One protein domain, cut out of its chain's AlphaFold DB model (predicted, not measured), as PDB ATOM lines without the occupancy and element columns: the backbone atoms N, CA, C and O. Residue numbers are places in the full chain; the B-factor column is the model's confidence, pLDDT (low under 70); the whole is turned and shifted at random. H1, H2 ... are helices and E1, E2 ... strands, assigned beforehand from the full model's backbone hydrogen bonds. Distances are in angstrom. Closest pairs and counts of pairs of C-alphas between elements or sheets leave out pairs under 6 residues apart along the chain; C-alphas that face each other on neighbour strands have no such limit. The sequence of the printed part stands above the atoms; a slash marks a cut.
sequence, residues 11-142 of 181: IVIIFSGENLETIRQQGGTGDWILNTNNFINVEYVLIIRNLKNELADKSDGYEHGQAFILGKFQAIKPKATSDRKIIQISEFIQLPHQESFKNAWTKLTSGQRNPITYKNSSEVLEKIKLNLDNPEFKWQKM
ATOM      1  N   ILE A  11     -29.606  -2.561  -9.397       97.25
ATOM      2  CA  ILE A  11     -28.885  -3.394 -10.339       97.25
ATOM      3  C   ILE A  11     -28.035  -2.494 -11.225       97.25
ATOM      4  O   ILE A  11     -28.520  -1.497 -11.770       97.25
ATOM      5  N   VAL A  12     -26.758  -2.833 -11.355       97.44
ATOM      6  CA  VAL A  12     -25.919  -2.250 -12.397       97.44
ATOM      7  C   VAL A  12     -26.116  -3.068 -13.668       97.44
ATOM      8  O   VAL A  12     -26.024  -4.292 -13.651       97.44
ATOM      9  N   ILE A  13     -26.435  -2.402 -14.770       97.88
ATOM     10  CA  ILE A  13     -26.615  -3.022 -16.081       97.88
ATOM     11  C   ILE A  13     -25.397  -2.671 -16.924       97.88
ATOM     12  O   ILE A  13     -25.068  -1.491 -17.078       97.88
ATOM     13  N   ILE A  14     -24.754  -3.696 -17.470       97.50
ATOM     14  CA  ILE A  14     -23.500  -3.609 -18.209       97.50
ATOM     15  C   ILE A  14     -23.704  -4.116 -19.632       97.50
ATOM     16  O   ILE A  14     -24.243  -5.201 -19.837       97.50
ATOM     17  N   PHE A  15     -23.237  -3.352 -20.616       96.69
ATOM     18  CA  PHE A  15     -23.251  -3.726 -22.025       96.69
ATOM     19  C   PHE A  15     -21.853  -4.165 -22.475       96.69
ATOM     20  O   PHE A  15     -21.057  -3.356 -22.957       96.69
ATOM     21  N   SER A  16     -21.546  -5.450 -22.276       95.25
ATOM     22  CA  SER A  16     -20.194  -6.007 -22.421       95.25
ATOM     23  C   SER A  16     -20.044  -6.881 -23.665       95.25
ATOM     24  O   SER A  16     -20.969  -7.589 -24.060       95.25
ATOM     25  N   GLY A  17     -18.862  -6.827 -24.283       94.88
ATOM     26  CA  GLY A  17     -18.444  -7.776 -25.320       94.88
ATOM     27  C   GLY A  17     -17.838  -9.067 -24.751       94.88
ATOM     28  O   GLY A  17     -17.692 -10.032 -25.495       94.88
ATOM     29  N   GLU A  18     -17.511  -9.100 -23.454       94.19
ATOM     30  CA  GLU A  18     -16.865 -10.241 -22.789       94.19
ATOM     31  C   GLU A  18     -17.776 -11.474 -22.780       94.19
ATOM     32  O   GLU A  18     -18.974 -11.368 -22.512       94.19
ATOM     33  N   ASN A  19     -17.226 -12.653 -23.073       93.06
ATOM     34  CA  ASN A  19     -17.943 -13.923 -22.947       93.06
ATOM     35  C   ASN A  19     -17.956 -14.430 -21.495       93.06
ATOM     36  O   ASN A  19     -17.290 -13.878 -20.614       93.06
ATOM     37  N   LEU A  20     -18.727 -15.490 -21.238       91.69
ATOM     38  CA  LEU A  20     -18.838 -16.071 -19.898       91.69
ATOM     39  C   LEU A  20     -17.481 -16.546 -19.356       91.69
ATOM     40  O   LEU A  20     -17.199 -16.337 -18.180       91.69
ATOM     41  N   GLU A  21     -16.644 -17.160 -20.192       90.56
ATOM     42  CA  GLU A  21     -15.323 -17.650 -19.785       90.56
ATOM     43  C   GLU A  21     -14.430 -16.507 -19.282       90.56
ATOM     44  O   GLU A  21     -13.906 -16.569 -18.170       90.56
ATOM     45  N   THR A  22     -14.348 -15.420 -20.049       91.31
ATOM     46  CA  THR A  22     -13.610 -14.201 -19.697       91.31
ATOM     47  C   THR A  22     -14.123 -13.617 -18.382       91.31
ATOM     48  O   THR A  22     -13.336 -13.284 -17.497       91.31
ATOM     49  N   ILE A  23     -15.449 -13.535 -18.220       93.75
ATOM     50  CA  ILE A  23     -16.075 -13.016 -16.997       93.75
ATOM     51  C   ILE A  23     -15.726 -13.895 -15.787       93.75
ATOM     52  O   ILE A  23     -15.427 -13.380 -14.708       93.75
ATOM     53  N   ARG A  24     -15.707 -15.222 -15.955       92.12
ATOM     54  CA  ARG A  24     -15.311 -16.160 -14.895       92.12
ATOM     55  C   ARG A  24     -13.838 -16.023 -14.533       92.12
ATOM     56  O   ARG A  24     -13.534 -15.871 -13.356       92.12
ATOM     57  N   GLN A  25     -12.939 -16.014 -15.517       89.25
ATOM     58  CA  GLN A  25     -11.494 -15.856 -15.299       89.25
ATOM     59  C   GLN A  25     -11.163 -14.563 -14.539       89.25
ATOM     60  O   GLN A  25     -10.299 -14.552 -13.666       89.25
ATOM     61  N   GLN A  26     -11.883 -13.475 -14.824       89.69
ATOM     62  CA  GLN A  26     -11.708 -12.197 -14.133       89.69
ATOM     63  C   GLN A  26     -12.412 -12.120 -12.763       89.69
ATOM     64  O   GLN A  26     -12.146 -11.192 -11.991       89.69
ATOM     65  N   GLY A  27     -13.320 -13.052 -12.455       91.69
ATOM     66  CA  GLY A  27     -14.198 -12.990 -11.282       91.69
ATOM     67  C   GLY A  27     -15.242 -11.866 -11.358       91.69
ATOM     68  O   GLY A  27     -15.644 -11.316 -10.329       91.69
ATOM     69  N   GLY A  28     -15.633 -11.454 -12.567       94.19
ATOM     70  CA  GLY A  28     -16.458 -10.275 -12.810       94.19
ATOM     71  C   GLY A  28     -16.305  -9.712 -14.223       94.19
ATOM     72  O   GLY A  28     -15.744 -10.355 -15.099       94.19
ATOM     73  N   THR A  29     -16.797  -8.494 -14.446       94.44
ATOM     74  CA  THR A  29     -16.673  -7.784 -15.738       94.44
ATOM     75  C   THR A  29     -15.773  -6.560 -15.601       94.44
ATOM     76  O   THR A  29     -15.861  -5.830 -14.605       94.44
ATOM     77  N   GLY A  30     -14.891  -6.343 -16.579       92.12
ATOM     78  CA  GLY A  30     -13.755  -5.431 -16.461       92.12
ATOM     79  C   GLY A  30     -13.738  -4.226 -17.403       92.12
ATOM     80  O   GLY A  30     -14.627  -3.993 -18.210       92.12
ATOM     81  N   ASP A  31     -12.658  -3.446 -17.276       91.31
ATOM     82  CA  ASP A  31     -12.311  -2.291 -18.125       91.31
ATOM     83  C   ASP A  31     -13.245  -1.075 -18.025       91.31
ATOM     84  O   ASP A  31     -13.307  -0.208 -18.905       91.31
ATOM     85  N   TRP A  32     -13.892  -0.928 -16.869       93.81
ATOM     86  CA  TRP A  32     -14.855   0.139 -16.618       93.81
ATOM     87  C   TRP A  32     -14.246   1.354 -15.912       93.81
ATOM     88  O   TRP A  32     -13.531   1.219 -14.919       93.81
ATOM     89  N   ILE A  33     -14.596   2.561 -16.371       91.19
ATOM     90  CA  ILE A  33     -14.433   3.797 -15.587       91.19
ATOM     91  C   ILE A  33     -15.681   3.944 -14.720       91.19
ATOM     92  O   ILE A  33     -16.783   4.126 -15.238       91.19
ATOM     93  N   LEU A  34     -15.515   3.849 -13.401       90.50
ATOM     94  CA  LEU A  34     -16.628   3.818 -12.449       90.50
ATOM     95  C   LEU A  34     -16.481   4.871 -11.357       90.50
ATOM     96  O   LEU A  34     -15.406   5.015 -10.764       90.50
ATOM     97  N   ASN A  35     -17.604   5.498 -11.005       88.69
ATOM     98  CA  ASN A  35     -17.773   6.193  -9.735       88.69
ATOM     99  C   ASN A  35     -18.284   5.193  -8.685       88.69
ATOM    100  O   ASN A  35     -19.399   4.687  -8.797       88.69
ATOM    101  N   THR A  36     -17.469   4.903  -7.670       87.06
ATOM    102  CA  THR A  36     -17.768   3.904  -6.631       87.06
ATOM    103  C   THR A  36     -18.975   4.276  -5.769       87.06
ATOM    104  O   THR A  36     -19.638   3.380  -5.257       87.06
ATOM    105  N   ASN A  37     -19.330   5.561  -5.675       87.62
ATOM    106  CA  ASN A  37     -20.504   6.005  -4.915       87.62
ATOM    107  C   ASN A  37     -21.820   5.471  -5.504       87.62
ATOM    108  O   ASN A  37     -22.791   5.291  -4.775       87.62
ATOM    109  N   ASN A  38     -21.844   5.139  -6.799       88.56
ATOM    110  CA  ASN A  38     -23.025   4.562  -7.444       88.56
ATOM    111  C   ASN A  38     -23.287   3.100  -7.027       88.56
ATOM    112  O   ASN A  38     -24.352   2.568  -7.332       88.56
ATOM    113  N   PHE A  39     -22.343   2.452  -6.331       91.50
ATOM    114  CA  PHE A  39     -22.425   1.039  -5.947       91.50
ATOM    115  C   PHE A  39     -22.907   0.800  -4.513       91.50
ATOM    116  O   PHE A  39     -23.120  -0.350  -4.147       91.50
ATOM    117  N   ILE A  40     -23.131   1.854  -3.716       86.69
ATOM    118  CA  ILE A  40     -23.474   1.740  -2.283       86.69
ATOM    119  C   ILE A  40     -24.706   0.848  -2.039       86.69
ATOM    120  O   ILE A  40     -24.737   0.113  -1.060       86.69
ATOM    121  N   ASN A  41     -25.688   0.865  -2.948       90.12
ATOM    122  CA  ASN A  41     -26.920   0.072  -2.845       90.12
ATOM    123  C   ASN A  41     -27.064  -0.967  -3.966       90.12
ATOM    124  O   ASN A  41     -28.176  -1.408  -4.256       90.12
ATOM    125  N   VAL A  42     -25.979  -1.317  -4.662       95.25
ATOM    126  CA  VAL A  42     -26.035  -2.306  -5.744       95.25
ATOM    127  C   VAL A  42     -26.016  -3.712  -5.154       95.25
ATOM    128  O   VAL A  42     -25.104  -4.076  -4.421       95.25
ATOM    129  N   GLU A  43     -27.017  -4.510  -5.505       95.44
ATOM    130  CA  GLU A  43     -27.111  -5.923  -5.128       95.44
ATOM    131  C   GLU A  43     -26.765  -6.843  -6.301       95.44
ATOM    132  O   GLU A  43     -26.156  -7.897  -6.119       95.44
ATOM    133  N   TYR A  44     -27.118  -6.428  -7.518       97.56
ATOM    134  CA  TYR A  44     -26.996  -7.261  -8.706       97.56
ATOM    135  C   TYR A  44     -26.225  -6.579  -9.835       97.56
ATOM    136  O   TYR A  44     -26.204  -5.354  -9.958       97.56
ATOM    137  N   VAL A  45     -25.653  -7.404 -10.707       98.19
ATOM    138  CA  VAL A  45     -24.995  -7.023 -11.958       98.19
ATOM    139  C   VAL A  45     -25.700  -7.757 -13.097       98.19
ATOM    140  O   VAL A  45     -25.619  -8.978 -13.175       98.19
ATOM    141  N   LEU A  46     -26.397  -7.045 -13.981       98.50
ATOM    142  CA  LEU A  46     -26.969  -7.618 -15.202       98.50
ATOM    143  C   LEU A  46     -26.020  -7.368 -16.367       98.50
ATOM    144  O   LEU A  46     -25.787  -6.216 -16.731       98.50
ATOM    145  N   ILE A  47     -25.511  -8.428 -16.983       98.06
ATOM    146  CA  ILE A  47     -24.635  -8.324 -18.148       98.06
ATOM    147  C   ILE A  47     -25.441  -8.637 -19.405       98.06
ATOM    148  O   ILE A  47     -26.146  -9.647 -19.507       98.06
ATOM    149  N   ILE A  48     -25.341  -7.721 -20.361       97.81
ATOM    150  CA  ILE A  48     -26.036  -7.733 -21.638       97.81
ATOM    151  C   ILE A  48     -24.996  -7.771 -22.753       97.81
ATOM    152  O   ILE A  48     -24.017  -7.023 -22.732       97.81
ATOM    153  N   ARG A  49     -25.213  -8.648 -23.733       97.00
ATOM    154  CA  ARG A  49     -24.277  -8.940 -24.817       97.00
ATOM    155  C   ARG A  49     -24.150  -7.770 -25.787       97.00
ATOM    156  O   ARG A  49     -25.114  -7.402 -26.454       97.00
ATOM    157  N   ASN A  50     -22.945  -7.245 -25.959       96.12
ATOM    158  CA  ASN A  50     -22.623  -6.201 -26.923       96.12
ATOM    159  C   ASN A  50     -21.763  -6.737 -28.080       96.12
ATOM    160  O   ASN A  50     -20.547  -6.575 -28.082       96.12
ATOM    161  N   LEU A  51     -22.400  -7.287 -29.120       94.62
ATOM    162  CA  LEU A  51     -21.701  -7.730 -30.344       94.62
ATOM    163  C   LEU A  51     -21.104  -6.604 -31.212       94.62
ATOM    164  O   LEU A  51     -20.483  -6.892 -32.230       94.62
ATOM    165  N   LYS A  52     -21.321  -5.328 -30.856       91.69
ATOM    166  CA  LYS A  52     -20.705  -4.185 -31.551       91.69
ATOM    167  C   LYS A  52     -19.342  -3.814 -30.970       91.69
ATOM    168  O   LYS A  52     -18.679  -2.940 -31.513       91.69
ATOM    169  N   ASN A  53     -18.940  -4.433 -29.861       87.19
ATOM    170  CA  ASN A  53     -17.572  -4.328 -29.381       87.19
ATOM    171  C   ASN A  53     -16.651  -5.120 -30.331       87.19
ATOM    172  O   ASN A  53     -16.991  -6.228 -30.733       87.19
ATOM    173  N   GLU A  54     -15.506  -4.547 -30.702       83.44
ATOM    174  CA  GLU A  54     -14.564  -5.148 -31.661       83.44
ATOM    175  C   GLU A  54     -14.000  -6.493 -31.187       83.44
ATOM    176  O   GLU A  54     -13.714  -7.364 -32.002       83.44
ATOM    177  N   LEU A  55     -13.899  -6.675 -29.870       81.12
ATOM    178  CA  LEU A  55     -13.411  -7.891 -29.224       81.12
ATOM    179  C   LEU A  55     -14.557  -8.803 -28.763       81.12
ATOM    180  O   LEU A  55     -14.337  -9.709 -27.963       81.12
ATOM    181  N   ALA A  56     -15.790  -8.545 -29.212       86.69
ATOM    182  CA  ALA A  56     -16.931  -9.348 -28.808       86.69
ATOM    183  C   ALA A  56     -16.828 -10.773 -29.348       86.69
ATOM    184  O   ALA A  56     -16.701 -10.992 -30.556       86.69
ATOM    185  N   ASP A  57     -16.995 -11.735 -28.448       78.81
ATOM    186  CA  ASP A  57     -17.194 -13.124 -28.829       78.81
ATOM    187  C   ASP A  57     -18.576 -13.302 -29.479       78.81
ATOM    188  O   ASP A  57     -19.584 -12.783 -28.993       78.81
ATOM    189  N   LYS A  58     -18.605 -14.027 -30.601       85.00
ATOM    190  CA  LYS A  58     -19.810 -14.353 -31.381       85.00
ATOM    191  C   LYS A  58     -20.148 -15.844 -31.335       85.00
ATOM    192  O   LYS A  58     -21.113 -16.262 -31.968       85.00
ATOM    193  N   SER A  59     -19.343 -16.645 -30.639       84.69
ATOM    194  CA  SER A  59     -19.444 -18.105 -30.625       84.69
ATOM    195  C   SER A  59     -20.449 -18.644 -29.604       84.69
ATOM    196  O   SER A  59     -20.936 -19.758 -29.765       84.69
ATOM    197  N   ASP A  60     -20.823 -17.847 -28.599       86.38
ATOM    198  CA  ASP A  60     -21.696 -18.271 -27.494       86.38
ATOM    199  C   ASP A  60     -23.206 -18.185 -27.786       86.38
ATOM    200  O   ASP A  60     -24.028 -18.486 -26.922       86.38
ATOM    201  N   GLY A  61     -23.584 -17.781 -29.003       90.62
ATOM    202  CA  GLY A  61     -24.969 -17.776 -29.476       90.62
ATOM    203  C   GLY A  61     -25.868 -16.684 -28.882       90.62
ATOM    204  O   GLY A  61     -27.055 -16.639 -29.213       90.62
ATOM    205  N   TYR A  62     -25.358 -15.795 -28.020       94.94
ATOM    206  CA  TYR A  62     -26.150 -14.685 -27.479       94.94
ATOM    207  C   TYR A  62     -26.279 -13.541 -28.493       94.94
ATOM    208  O   TYR A  62     -25.298 -13.062 -29.061       94.94
ATOM    209  N   GLU A  63     -27.503 -13.050 -28.695       95.94
ATOM    210  CA  GLU A  63     -27.771 -11.955 -29.630       95.94
ATOM    211  C   GLU A  63     -27.310 -10.596 -29.074       95.94
ATOM    212  O   GLU A  63     -27.243 -10.369 -27.863       95.94
ATOM    213  N   HIS A  64     -27.044  -9.634 -29.962       96.44
ATOM    214  CA  HIS A  64     -26.784  -8.254 -29.549       96.44
ATOM    215  C   HIS A  64     -27.958  -7.706 -28.724       96.44
ATOM    216  O   HIS A  64     -29.109  -7.746 -29.147       96.44
ATOM    217  N   GLY A  65     -27.664  -7.154 -27.548       96.94
ATOM    218  CA  GLY A  65     -28.674  -6.627 -26.641       96.94
ATOM    219  C   GLY A  65     -29.372  -7.683 -25.786       96.94
ATOM    220  O   GLY A  65     -30.243  -7.297 -25.010       96.94
ATOM    221  N   GLN A  66     -29.019  -8.969 -25.879       98.00
ATOM    222  CA  GLN A  66     -29.595 -10.019 -25.038       98.00
ATOM    223  C   GLN A  66     -28.946 -10.042 -23.646       98.00
ATOM    224  O   GLN A  66     -27.719 -10.025 -23.523       98.00
ATOM    225  N   ALA A  67     -29.756 -10.078 -22.586       98.06
ATOM    226  CA  ALA A  67     -29.268 -10.330 -21.232       98.06
ATOM    227  C   ALA A  67     -28.838 -11.796 -21.096       98.06
ATOM    228  O   ALA A  67     -29.584 -12.690 -21.493       98.06
ATOM    229  N   PHE A  68     -27.649 -12.043 -20.542       96.94
ATOM    230  CA  PHE A  68     -27.086 -13.399 -20.491       96.94
ATOM    231  C   PHE A  68     -26.504 -13.801 -19.135       96.94
ATOM    232  O   PHE A  68     -26.388 -14.992 -18.861       96.94
ATOM    233  N   ILE A  69     -26.192 -12.845 -18.256       97.31
ATOM    234  CA  ILE A  69     -25.736 -13.125 -16.889       97.31
ATOM    235  C   ILE A  69     -26.455 -12.190 -15.921       97.31
ATOM    236  O   ILE A  69     -26.452 -10.975 -16.119       97.31
ATOM    237  N   LEU A  70     -27.000 -12.750 -14.843       98.19
ATOM    238  CA  LEU A  70     -27.331 -12.008 -13.630       98.19
ATOM    239  C   LEU A  70     -26.366 -12.431 -12.521       98.19
ATOM    240  O   LEU A  70     -26.378 -13.582 -12.104       98.19
ATOM    241  N   GLY A  71     -25.544 -11.508 -12.039       97.56
ATOM    242  CA  GLY A  71     -24.585 -11.725 -10.962       97.56
ATOM    243  C   GLY A  71     -25.002 -11.066  -9.651       97.56
ATOM    244  O   GLY A  71     -25.620 -10.006  -9.671       97.56
ATOM    245  N   LYS A  72     -24.612 -11.640  -8.509       96.81
ATOM    246  CA  LYS A  72     -24.599 -10.953  -7.209       96.81
ATOM    247  C   LYS A  72     -23.360 -10.082  -7.115       96.81
ATOM    248  O   LYS A  72     -22.240 -10.597  -7.177       96.81
ATOM    249  N   PHE A  73     -23.559  -8.782  -6.953       96.50
ATOM    250  CA  PHE A  73     -22.468  -7.841  -6.748       96.50
ATOM    251  C   PHE A  73     -21.667  -8.216  -5.496       96.50
ATOM    252  O   PHE A  73     -22.236  -8.584  -4.470       96.50
ATOM    253  N   GLN A  74     -20.342  -8.140  -5.593       94.81
ATOM    254  CA  GLN A  74     -19.440  -8.420  -4.480       94.81
ATOM    255  C   GLN A  74     -18.622  -7.188  -4.098       94.81
ATOM    256  O   GLN A  74     -18.631  -6.777  -2.941       94.81
ATOM    257  N   ALA A  75     -17.885  -6.620  -5.053       93.75
ATOM    258  CA  ALA A  75     -16.976  -5.508  -4.805       93.75
ATOM    259  C   ALA A  75     -16.559  -4.819  -6.110       93.75
ATOM    260  O   ALA A  75     -16.767  -5.335  -7.208       93.75
ATOM    261  N   ILE A  76     -15.912  -3.661  -5.983       94.06
ATOM    262  CA  ILE A  76     -15.186  -3.014  -7.078       94.06
ATOM    263  C   ILE A  76     -13.691  -3.180  -6.834       94.06
ATOM    264  O   ILE A  76     -13.178  -2.714  -5.818       94.06
ATOM    265  N   LYS A  77     -12.988  -3.800  -7.784       91.25
ATOM    266  CA  LYS A  77     -11.540  -4.019  -7.713       91.25
ATOM    267  C   LYS A  77     -10.812  -3.127  -8.724       91.25
ATOM    268  O   LYS A  77     -11.184  -3.135  -9.897       91.25
ATOM    269  N   PRO A  78      -9.779  -2.368  -8.325       87.69
ATOM    270  CA  PRO A  78      -8.948  -1.642  -9.282       87.69
ATOM    271  C   PRO A  78      -8.133  -2.611 -10.149       87.69
ATOM    272  O   PRO A  78      -7.654  -3.638  -9.658       87.69
ATOM    273  N   LYS A  79      -7.939  -2.285 -11.431       84.50
ATOM    274  CA  LYS A  79      -6.915  -2.941 -12.254       84.50
ATOM    275  C   LYS A  79      -5.556  -2.330 -11.906       84.50
ATOM    276  O   LYS A  79      -5.419  -1.118 -11.835       84.50
ATOM    277  N   ALA A  80      -4.544  -3.166 -11.677       78.38
ATOM    278  CA  ALA A  80      -3.226  -2.703 -11.224       78.38
ATOM    279  C   ALA A  80      -2.529  -1.757 -12.223       78.38
ATOM    280  O   ALA A  80      -1.683  -0.961 -11.832       78.38
ATOM    281  N   THR A  81      -2.876  -1.857 -13.506       80.25
ATOM    282  CA  THR A  81      -2.201  -1.173 -14.615       80.25
ATOM    283  C   THR A  81      -3.003  -0.016 -15.216       80.25
ATOM    284  O   THR A  81      -2.548   0.577 -16.191       80.25
ATOM    285  N   SER A  82      -4.188   0.320 -14.687       86.50
ATOM    286  CA  SER A  82      -5.022   1.397 -15.242       86.50
ATOM    287  C   SER A  82      -5.993   2.008 -14.225       86.50
ATOM    288  O   SER A  82      -6.198   1.490 -13.132       86.50
ATOM    289  N   ASP A  83      -6.633   3.114 -14.607       88.50
ATOM    290  CA  ASP A  83      -7.747   3.733 -13.874       88.50
ATOM    291  C   ASP A  83      -9.055   2.921 -13.958       88.50
ATOM    292  O   ASP A  83     -10.072   3.271 -13.343       88.50
ATOM    293  N   ARG A  84      -9.033   1.824 -14.723       91.12
ATOM    294  CA  ARG A  84     -10.168   0.939 -14.927       91.12
ATOM    295  C   ARG A  84     -10.361   0.000 -13.750       91.12
ATOM    296  O   ARG A  84      -9.443  -0.340 -13.003       91.12
ATOM    297  N   LYS A  85     -11.601  -0.439 -13.591       93.56
ATOM    298  CA  LYS A  85     -12.032  -1.273 -12.475       93.56
ATOM    299  C   LYS A  85     -12.771  -2.502 -12.988       93.56
ATOM    300  O   LYS A  85     -13.332  -2.496 -14.083       93.56
ATOM    301  N   ILE A  86     -12.758  -3.543 -12.169       94.19
ATOM    302  CA  ILE A  86     -13.529  -4.769 -12.335       94.19
ATOM    303  C   ILE A  86     -14.707  -4.706 -11.368       94.19
ATOM    304  O   ILE A  86     -14.527  -4.426 -10.179       94.19
ATOM    305  N   ILE A  87     -15.906  -4.967 -11.881       96.31
ATOM    306  CA  ILE A  87     -17.100  -5.201 -11.070       96.31
ATOM    307  C   ILE A  87     -17.101  -6.682 -10.716       96.31
ATOM    308  O   ILE A  87     -17.400  -7.520 -11.566       96.31
ATOM    309  N   GLN A  88     -16.729  -7.001  -9.477       95.56
ATOM    310  CA  GLN A  88     -16.664  -8.378  -9.008       95.56
ATOM    311  C   GLN A  88     -18.059  -8.915  -8.718       95.56
ATOM    312  O   GLN A  88     -18.904  -8.239  -8.118       95.56
ATOM    313  N   ILE A  89     -18.265 -10.158  -9.129       96.81
ATOM    314  CA  ILE A  89     -19.490 -10.916  -8.920       96.81
ATOM    315  C   ILE A  89     -19.122 -12.112  -8.045       96.81
ATOM    316  O   ILE A  89     -18.083 -12.717  -8.267       96.81
ATOM    317  N   SER A  90     -19.948 -12.455  -7.058       95.62
ATOM    318  CA  SER A  90     -19.700 -13.614  -6.178       95.62
ATOM    319  C   SER A  90     -20.374 -14.890  -6.682       95.62
ATOM    320  O   SER A  90     -19.840 -15.993  -6.560       95.62
ATOM    321  N   GLU A  91     -21.562 -14.740  -7.259       95.75
ATOM    322  CA  GLU A  91     -22.380 -15.814  -7.809       95.75
ATOM    323  C   GLU A  91     -23.126 -15.296  -9.024       95.75
ATOM    324  O   GLU A  91     -23.458 -14.113  -9.077       95.75
ATOM    325  N   PHE A  92     -23.438 -16.166  -9.975       97.38
ATOM    326  CA  PHE A  92     -24.204 -15.784 -11.148       97.38
ATOM    327  C   PHE A  92     -25.217 -16.838 -11.575       97.38
ATOM    328  O   PHE A  92     -25.046 -18.029 -11.339       97.38
ATOM    329  N   ILE A  93     -26.266 -16.376 -12.240       96.81
ATOM    330  CA  ILE A  93     -27.177 -17.179 -13.043       96.81
ATOM    331  C   ILE A  93     -26.837 -16.894 -14.502       96.81
ATOM    332  O   ILE A  93     -26.802 -15.732 -14.920       96.81
ATOM    333  N   GLN A  94     -26.614 -17.949 -15.280       96.19
ATOM    334  CA  GLN A  94     -26.590 -17.844 -16.734       96.19
ATOM    335  C   GLN A  94     -28.030 -17.831 -17.249       96.19
ATOM    336  O   GLN A  94     -28.797 -18.759 -16.993       96.19
ATOM    337  N   LEU A  95     -28.409 -16.764 -17.948       96.38
ATOM    338  CA  LEU A  95     -29.760 -16.601 -18.472       96.38
ATOM    339  C   LEU A  95     -29.898 -17.361 -19.805       96.38
ATOM    340  O   LEU A  95     -29.004 -17.273 -20.654       96.38
ATOM    341  N   PRO A  96     -30.994 -18.107 -20.012       94.75
ATOM    342  CA  PRO A  96     -31.212 -18.888 -21.226       94.75
ATOM    343  C   PRO A  96     -31.570 -18.010 -22.436       94.75
ATOM    344  O   PRO A  96     -31.864 -16.819 -22.318       94.75
ATOM    345  N   HIS A  97     -31.610 -18.614 -23.627       94.31
ATOM    346  CA  HIS A  97     -32.098 -17.962 -24.847       94.31
ATOM    347  C   HIS A  97     -33.630 -17.904 -24.863       94.31
ATOM    348  O   HIS A  97     -34.294 -18.745 -25.463       94.31
ATOM    349  N   GLN A  98     -34.197 -16.908 -24.183       94.25
ATOM    350  CA  GLN A  98     -35.642 -16.665 -24.123       94.25
ATOM    351  C   GLN A  98     -35.986 -15.237 -24.563       94.25
ATOM    352  O   GLN A  98     -35.208 -14.302 -24.375       94.25
ATOM    353  N   GLU A  99     -37.190 -15.058 -25.113       95.69
ATOM    354  CA  GLU A  99     -37.671 -13.780 -25.664       95.69
ATOM    355  C   GLU A  99     -37.688 -12.635 -24.634       95.69
ATOM    356  O   GLU A  99     -37.442 -11.467 -24.952       95.69
ATOM    357  N   SER A 100     -37.933 -12.962 -23.363       96.06
ATOM    358  CA  SER A 100     -37.910 -12.000 -22.258       96.06
ATOM    359  C   SER A 100     -36.541 -11.326 -22.084       96.06
ATOM    360  O   SER A 100     -36.490 -10.143 -21.745       96.06
ATOM    361  N   PHE A 101     -35.451 -12.030 -22.409       97.50
ATOM    362  CA  PHE A 101     -34.075 -11.543 -22.285       97.50
ATOM    363  C   PHE A 101     -33.532 -10.884 -23.556       97.50
ATOM    364  O   PHE A 101     -32.520 -10.181 -23.491       97.50
ATOM    365  N   LYS A 102     -34.189 -11.059 -24.709       97.62
ATOM    366  CA  LYS A 102     -33.800 -10.400 -25.966       97.62
ATOM    367  C   LYS A 102     -34.037  -8.895 -25.912       97.62
ATOM    368  O   LYS A 102     -34.968  -8.428 -25.250       97.62
ATOM    369  N   ASN A 103     -33.223  -8.124 -26.639       97.06
ATOM    370  CA  ASN A 103     -33.303  -6.657 -26.706       97.06
ATOM    371  C   ASN A 103     -33.331  -5.959 -25.326       97.06
ATOM    372  O   ASN A 103     -33.818  -4.833 -25.205       97.06
ATOM    373  N   ALA A 104     -32.818  -6.613 -24.280       98.00
ATOM    374  CA  ALA A 104     -32.803  -6.115 -22.913       98.00
ATOM    375  C   ALA A 104     -32.097  -4.758 -22.801       98.00
ATOM    376  O   ALA A 104     -32.575  -3.906 -22.057       98.00
ATOM    377  N   TRP A 105     -31.026  -4.509 -23.573       97.69
ATOM    378  CA  TRP A 105     -30.367  -3.194 -23.567       97.69
ATOM    379  C   TRP A 105     -31.357  -2.081 -23.919       97.69
ATOM    380  O   TRP A 105     -31.595  -1.180 -23.121       97.69
ATOM    381  N   THR A 106     -32.015  -2.187 -25.074       96.81
ATOM    382  CA  THR A 106     -32.996  -1.197 -25.525       96.81
ATOM    383  C   THR A 106     -34.190  -1.109 -24.575       96.81
ATOM    384  O   THR A 106     -34.582  -0.006 -24.205       96.81
ATOM    385  N   LYS A 107     -34.731  -2.247 -24.117       96.69
ATOM    386  CA  LYS A 107     -35.876  -2.297 -23.187       96.69
ATOM    387  C   LYS A 107     -35.587  -1.598 -21.855       96.69
ATOM    388  O   LYS A 107     -36.454  -0.927 -21.300       96.69
ATOM    389  N   LEU A 108     -34.380  -1.775 -21.318       97.12
ATOM    390  CA  LEU A 108     -34.026  -1.280 -19.991       97.12
ATOM    391  C   LEU A 108     -33.454   0.133 -20.035       97.12
ATOM    392  O   LEU A 108     -33.695   0.901 -19.105       97.12
ATOM    393  N   THR A 109     -32.710   0.492 -21.081       95.81
ATOM    394  CA  THR A 109     -31.893   1.719 -21.117       95.81
ATOM    395  C   THR A 109     -32.265   2.687 -22.236       95.81
ATOM    396  O   THR A 109     -31.626   3.729 -22.372       95.81
ATOM    397  N   SER A 110     -33.273   2.350 -23.043       94.94
ATOM    398  CA  SER A 110     -33.635   3.084 -24.262       94.94
ATOM    399  C   SER A 110     -32.475   3.192 -25.262       94.94
ATOM    400  O   SER A 110     -32.405   4.139 -26.039       94.94
ATOM    401  N   GLY A 111     -31.542   2.229 -25.240       92.50
ATOM    402  CA  GLY A 111     -30.428   2.172 -26.187       92.50
ATOM    403  C   GLY A 111     -29.367   3.252 -25.966       92.50
ATOM    404  O   GLY A 111     -28.698   3.652 -26.918       92.50
ATOM    405  N   GLN A 112     -29.209   3.742 -24.732       94.06
ATOM    406  CA  GLN A 112     -28.218   4.771 -24.418       94.06
ATOM    407  C   GLN A 112     -26.791   4.361 -24.841       94.06
ATOM    408  O   GLN A 112     -26.455   3.177 -24.908       94.06
ATOM    409  N   ARG A 113     -25.917   5.352 -25.069       90.75
ATOM    410  CA  ARG A 113     -24.522   5.097 -25.479       90.75
ATOM    411  C   ARG A 113     -23.616   4.620 -24.347       90.75
ATOM    412  O   ARG A 113     -22.666   3.895 -24.611       90.75
ATOM    413  N   ASN A 114     -23.853   5.080 -23.116       92.12
ATOM    414  CA  ASN A 114     -23.016   4.697 -21.981       92.12
ATOM    415  C   ASN A 114     -23.254   3.209 -21.671       92.12
ATOM    416  O   ASN A 114     -24.397   2.868 -21.353       92.12
ATOM    417  N   PRO A 115     -22.230   2.339 -21.737       93.88
ATOM    418  CA  PRO A 115     -22.392   0.896 -21.552       93.88
ATOM    419  C   PRO A 115     -22.690   0.492 -20.102       93.88
ATOM    420  O   PRO A 115     -22.804  -0.695 -19.821       93.88
ATOM    421  N   ILE A 116     -22.817   1.454 -19.182       95.12
ATOM    422  CA  ILE A 116     -23.110   1.220 -17.767       95.12
ATOM    423  C   ILE A 116     -24.308   2.069 -17.348       95.12
ATOM    424  O   ILE A 116     -24.370   3.268 -17.631       95.12
ATOM    425  N   THR A 117     -25.258   1.464 -16.639       94.94
ATOM    426  CA  THR A 117     -26.354   2.189 -15.984       94.94
ATOM    427  C   THR A 117     -26.770   1.527 -14.681       94.94
ATOM    428  O   THR A 117     -26.433   0.375 -14.433       94.94
ATOM    429  N   TYR A 118     -27.512   2.257 -13.857       94.31
ATOM    430  CA  TYR A 118     -27.969   1.821 -12.542       94.31
ATOM    431  C   TYR A 118     -29.474   2.014 -12.483       94.31
ATOM    432  O   TYR A 118     -29.978   3.079 -12.846       94.31
ATOM    433  N   LYS A 119     -30.196   0.979 -12.065       95.44
ATOM    434  CA  LYS A 119     -31.657   0.999 -11.974       95.44
ATOM    435  C   LYS A 119     -32.122   0.276 -10.724       95.44
ATOM    436  O   LYS A 119     -31.368  -0.504 -10.150       95.44
ATOM    437  N   ASN A 120     -33.369   0.514 -10.339       95.38
ATOM    438  CA  ASN A 120     -34.021  -0.270  -9.302       95.38
ATOM    439  C   ASN A 120     -34.059  -1.752  -9.718       95.38
ATOM    440  O   ASN A 120     -34.417  -2.067 -10.855       95.38
ATOM    441  N   SER A 121     -33.666  -2.658  -8.819       94.94
ATOM    442  CA  SER A 121     -33.585  -4.086  -9.139       94.94
ATOM    443  C   SER A 121     -34.951  -4.685  -9.469       94.94
ATOM    444  O   SER A 121     -35.064  -5.413 -10.450       94.94
ATOM    445  N   SER A 122     -35.993  -4.353  -8.702       93.75
ATOM    446  CA  SER A 122     -37.333  -4.924  -8.878       93.75
ATOM    447  C   SER A 122     -37.935  -4.551 -10.231       93.75
ATOM    448  O   SER A 122     -38.403  -5.430 -10.947       93.75
ATOM    449  N   GLU A 123     -37.827  -3.282 -10.639       95.00
ATOM    450  CA  GLU A 123     -38.304  -2.833 -11.957       95.00
ATOM    451  C   GLU A 123     -37.593  -3.544 -13.115       95.00
ATOM    452  O   GLU A 123     -38.196  -3.841 -14.147       95.00
ATOM    453  N   VAL A 124     -36.286  -3.786 -12.977       96.88
ATOM    454  CA  VAL A 124     -35.509  -4.468 -14.016       96.88
ATOM    455  C   VAL A 124     -35.921  -5.928 -14.114       96.88
ATOM    456  O   VAL A 124     -36.195  -6.385 -15.224       96.88
ATOM    457  N   LEU A 125     -35.996  -6.630 -12.980       95.94
ATOM    458  CA  LEU A 125     -36.406  -8.033 -12.912       95.94
ATOM    459  C   LEU A 125     -37.819  -8.232 -13.478       95.94
ATOM    460  O   LEU A 125     -38.026  -9.137 -14.285       95.94
ATOM    461  N   GLU A 126     -38.756  -7.339 -13.153       95.94
ATOM    462  CA  GLU A 126     -40.110  -7.341 -13.711       95.94
ATOM    463  C   GLU A 126     -40.099  -7.148 -15.238       95.94
ATOM    464  O   GLU A 126     -40.692  -7.942 -15.973       95.94
ATOM    465  N   LYS A 127     -39.361  -6.148 -15.747       96.56
ATOM    466  CA  LYS A 127     -39.281  -5.855 -17.193       96.56
ATOM    467  C   LYS A 127     -38.706  -7.001 -18.019       96.56
ATOM    468  O   LYS A 127     -39.131  -7.192 -19.159       96.56
ATOM    469  N   ILE A 128     -37.751  -7.751 -17.470       96.38
ATOM    470  CA  ILE A 128     -37.180  -8.939 -18.126       96.38
ATOM    471  C   ILE A 128     -37.877 -10.241 -17.711       96.38
ATOM    472  O   ILE A 128     -37.411 -11.316 -18.079       96.38
ATOM    473  N   LYS A 129     -38.989 -10.158 -16.966       95.88
ATOM    474  CA  LYS A 129     -39.787 -11.300 -16.491       95.88
ATOM    475  C   LYS A 129     -38.952 -12.363 -15.763       95.88
ATOM    476  O   LYS A 129     -39.180 -13.559 -15.933       95.88
ATOM    477  N   LEU A 130     -37.971 -11.930 -14.973       93.94
ATOM    478  CA  LEU A 130     -37.088 -12.813 -14.217       93.94
ATOM    479  C   LEU A 130     -37.587 -12.959 -12.780       93.94
ATOM    480  O   LEU A 130     -37.504 -12.023 -11.989       93.94
ATOM    481  N   ASN A 131     -38.067 -14.155 -12.447       93.38
ATOM    482  CA  ASN A 131     -38.399 -14.536 -11.080       93.38
ATOM    483  C   ASN A 131     -37.223 -15.299 -10.453       93.38
ATOM    484  O   ASN A 131     -36.917 -16.406 -10.891       93.38
ATOM    485  N   LEU A 132     -36.585 -14.724  -9.430       91.75
ATOM    486  CA  LEU A 132     -35.443 -15.342  -8.743       91.75
ATOM    487  C   LEU A 132     -35.825 -16.566  -7.899       91.75
ATOM    488  O   LEU A 132     -34.942 -17.350  -7.566       91.75
ATOM    489  N   ASP A 133     -37.114 -16.755  -7.608       90.44
ATOM    490  CA  ASP A 133     -37.625 -17.941  -6.915       90.44
ATOM    491  C   ASP A 133     -37.878 -19.119  -7.875       90.44
ATOM    492  O   ASP A 133     -38.231 -20.214  -7.432       90.44
ATOM    493  N   ASN A 134     -37.714 -18.929  -9.193       90.44
ATOM    494  CA  ASN A 134     -37.831 -20.032 -10.146       90.44
ATOM    495  C   ASN A 134     -36.625 -20.989  -9.982       90.44
ATOM    496  O   ASN A 134     -35.485 -20.575 -10.217       90.44
ATOM    497  N   PRO A 135     -36.854 -22.277  -9.650       87.56
ATOM    498  CA  PRO A 135     -35.790 -23.258  -9.414       87.56
ATOM    499  C   PRO A 135     -34.920 -23.572 -10.643       87.56
ATOM    500  O   PRO A 135     -33.851 -24.171 -10.499       87.56
ATOM    501  N   GLU A 136     -35.345 -23.184 -11.848       88.94
ATOM    502  CA  GLU A 136     -34.538 -23.293 -13.070       88.94
ATOM    503  C   GLU A 136     -33.321 -22.352 -13.049       88.94
ATOM    504  O   GLU A 136     -32.288 -22.657 -13.649       88.94
ATOM    505  N   PHE A 137     -33.398 -21.234 -12.319       91.88
ATOM    506  CA  PHE A 137     -32.319 -20.256 -12.215       91.88
ATOM    507  C   PHE A 137     -31.399 -20.561 -11.034       91.88
ATOM    508  O   PHE A 137     -31.510 -20.003  -9.943       91.88
ATOM    509  N   LYS A 138     -30.448 -21.465 -11.265       92.94
ATOM    510  CA  LYS A 138     -29.477 -21.873 -10.245       92.94
ATOM    511  C   LYS A 138     -28.288 -20.919 -10.190       92.94
ATOM    512  O   LYS A 138     -27.587 -20.731 -11.184       92.94
ATOM    513  N   TRP A 139     -28.033 -20.374  -9.003       94.62
ATOM    514  CA  TRP A 139     -26.815 -19.620  -8.717       94.62
ATOM    515  C   TRP A 139     -25.590 -20.534  -8.781       94.62
ATOM    516  O   TRP A 139     -25.525 -21.566  -8.115       94.62
ATOM    517  N   GLN A 140     -24.607 -20.127  -9.571       94.56
ATOM    518  CA  GLN A 140     -23.298 -20.752  -9.701       94.56
ATOM    519  C   GLN A 140     -22.260 -19.843  -9.052       94.56
ATOM    520  O   GLN A 140     -22.343 -18.621  -9.181       94.56
ATOM    521  N   LYS A 141     -21.266 -20.406  -8.360       92.88
ATOM    522  CA  LYS A 141     -20.175 -19.597  -7.808       92.88
ATOM    523  C   LYS A 141     -19.391 -18.937  -8.941       92.88
ATOM    524  O   LYS A 141     -19.004 -19.597  -9.904       92.88
ATOM    525  N   MET A 142     -19.110 -17.647  -8.786       90.38
ATOM    526  CA  MET A 142     -18.134 -16.934  -9.603       90.38
ATOM    527  C   MET A 142     -16.741 -17.253  -9.058       90.38
ATOM    528  O   MET A 142     -16.070 -16.428  -8.444       90.38
TER     529      MET A 142
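AT A GLANCE: This is residues 11 to 142 of the 181 residues of an uncharacterized protein of Acinetobacter tjernbergiae DSM 14971 = CIP 107465 (UniProt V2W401). One six-stranded sheet, strongly twisted and curled like part of a barrel, folds back on itself so that E2 and E5 face E3, E1 and E6, with E4 as the hinge. H1 packs on the E2 and E5 part, H3 and H4 on the part with E1 and E3, and the tail after H4 runs back to pair briefly with E5. The 132 printed residues hold four named helices and six named strands, in the order E1 H1 E2 H2 E3 E4 E5 H3 E6 H4; the mixed sheet runs E2 E5 E4 E3 E1 E6. The class is mixed, helices and strands; the whole is compact, with a radius of gyration of the C-alphas of 13.6 A and spans of 39 by 31 by 29 A.

IN THESE COORDINATES: The longest strand, E4, is residues 67 to 78, 25.1 A, and bends by 86 degrees at residue 74. E5, residues 85 to 94, 22.5 A, bends by 82 degrees at residue 91. E3 is residues 42 to 49, 20.3 A, and E1 residues 11 to 16, 15.1 A, beginning at C-alpha 11 (-28.885, -3.394, -10.339). E2 is residues 28 to 32, E6 residues 116 to 120, H1 residues 20 to 26, H2 residues 36 to 39 and H3 residues 104 to 109. H4, residues 121 to 127, ends at C-alpha 127 (-39.281, -5.855, -17.193).

HOW THE PARTS SIT: E3, E4 and E5 form a meander, each strand the antiparallel neighbour of the one before, with hairpins E3 and E4, E4 and E5; N 45 and O 71 are 2.8 A apart, N 72 and O 91 2.8 A. E3 and E1 are parallel, with N 14 and O 46 at 2.8 A. The edge strands are antiparallel to their neighbours: E6 to E1, N 13 and O 117 at 2.8 A, and E2 to E5, N 87 and O 29 at 2.9 A. E2 and E6 are only just apart, at 8.4 A. H1 is on the sheet at a height of 8.0 A, across the strands at 75 degrees to E2 on the local plane. H4, at 10.3 A, runs along E1 at 5 degrees on the local plane. H3 is on the sheet at 8.5 A and only just touches H4, with 3 pairs of C-alphas within 8 A, the closest being those of Leu 108 and Val 124, 6.9 A. H2 only grazes the sheet. In H1, H3 and H4 every O i to N i+4 pair is within hydrogen-bond range; H2 is too short for one.

THE WHOLE: The farthest C-alphas, those of Thr 81 and Asn 134, are 40.6 A apart. The printed part has no cut. The link from E3 to E4, residues 50 to 66, is long; residues 128 to 142 after H4 have no named element, and residues 140 to 141 pair antiparallel with residues 91 to 92 of E5. The mean pLDDT of the printed part is 93.3, and no printed residue is under 70.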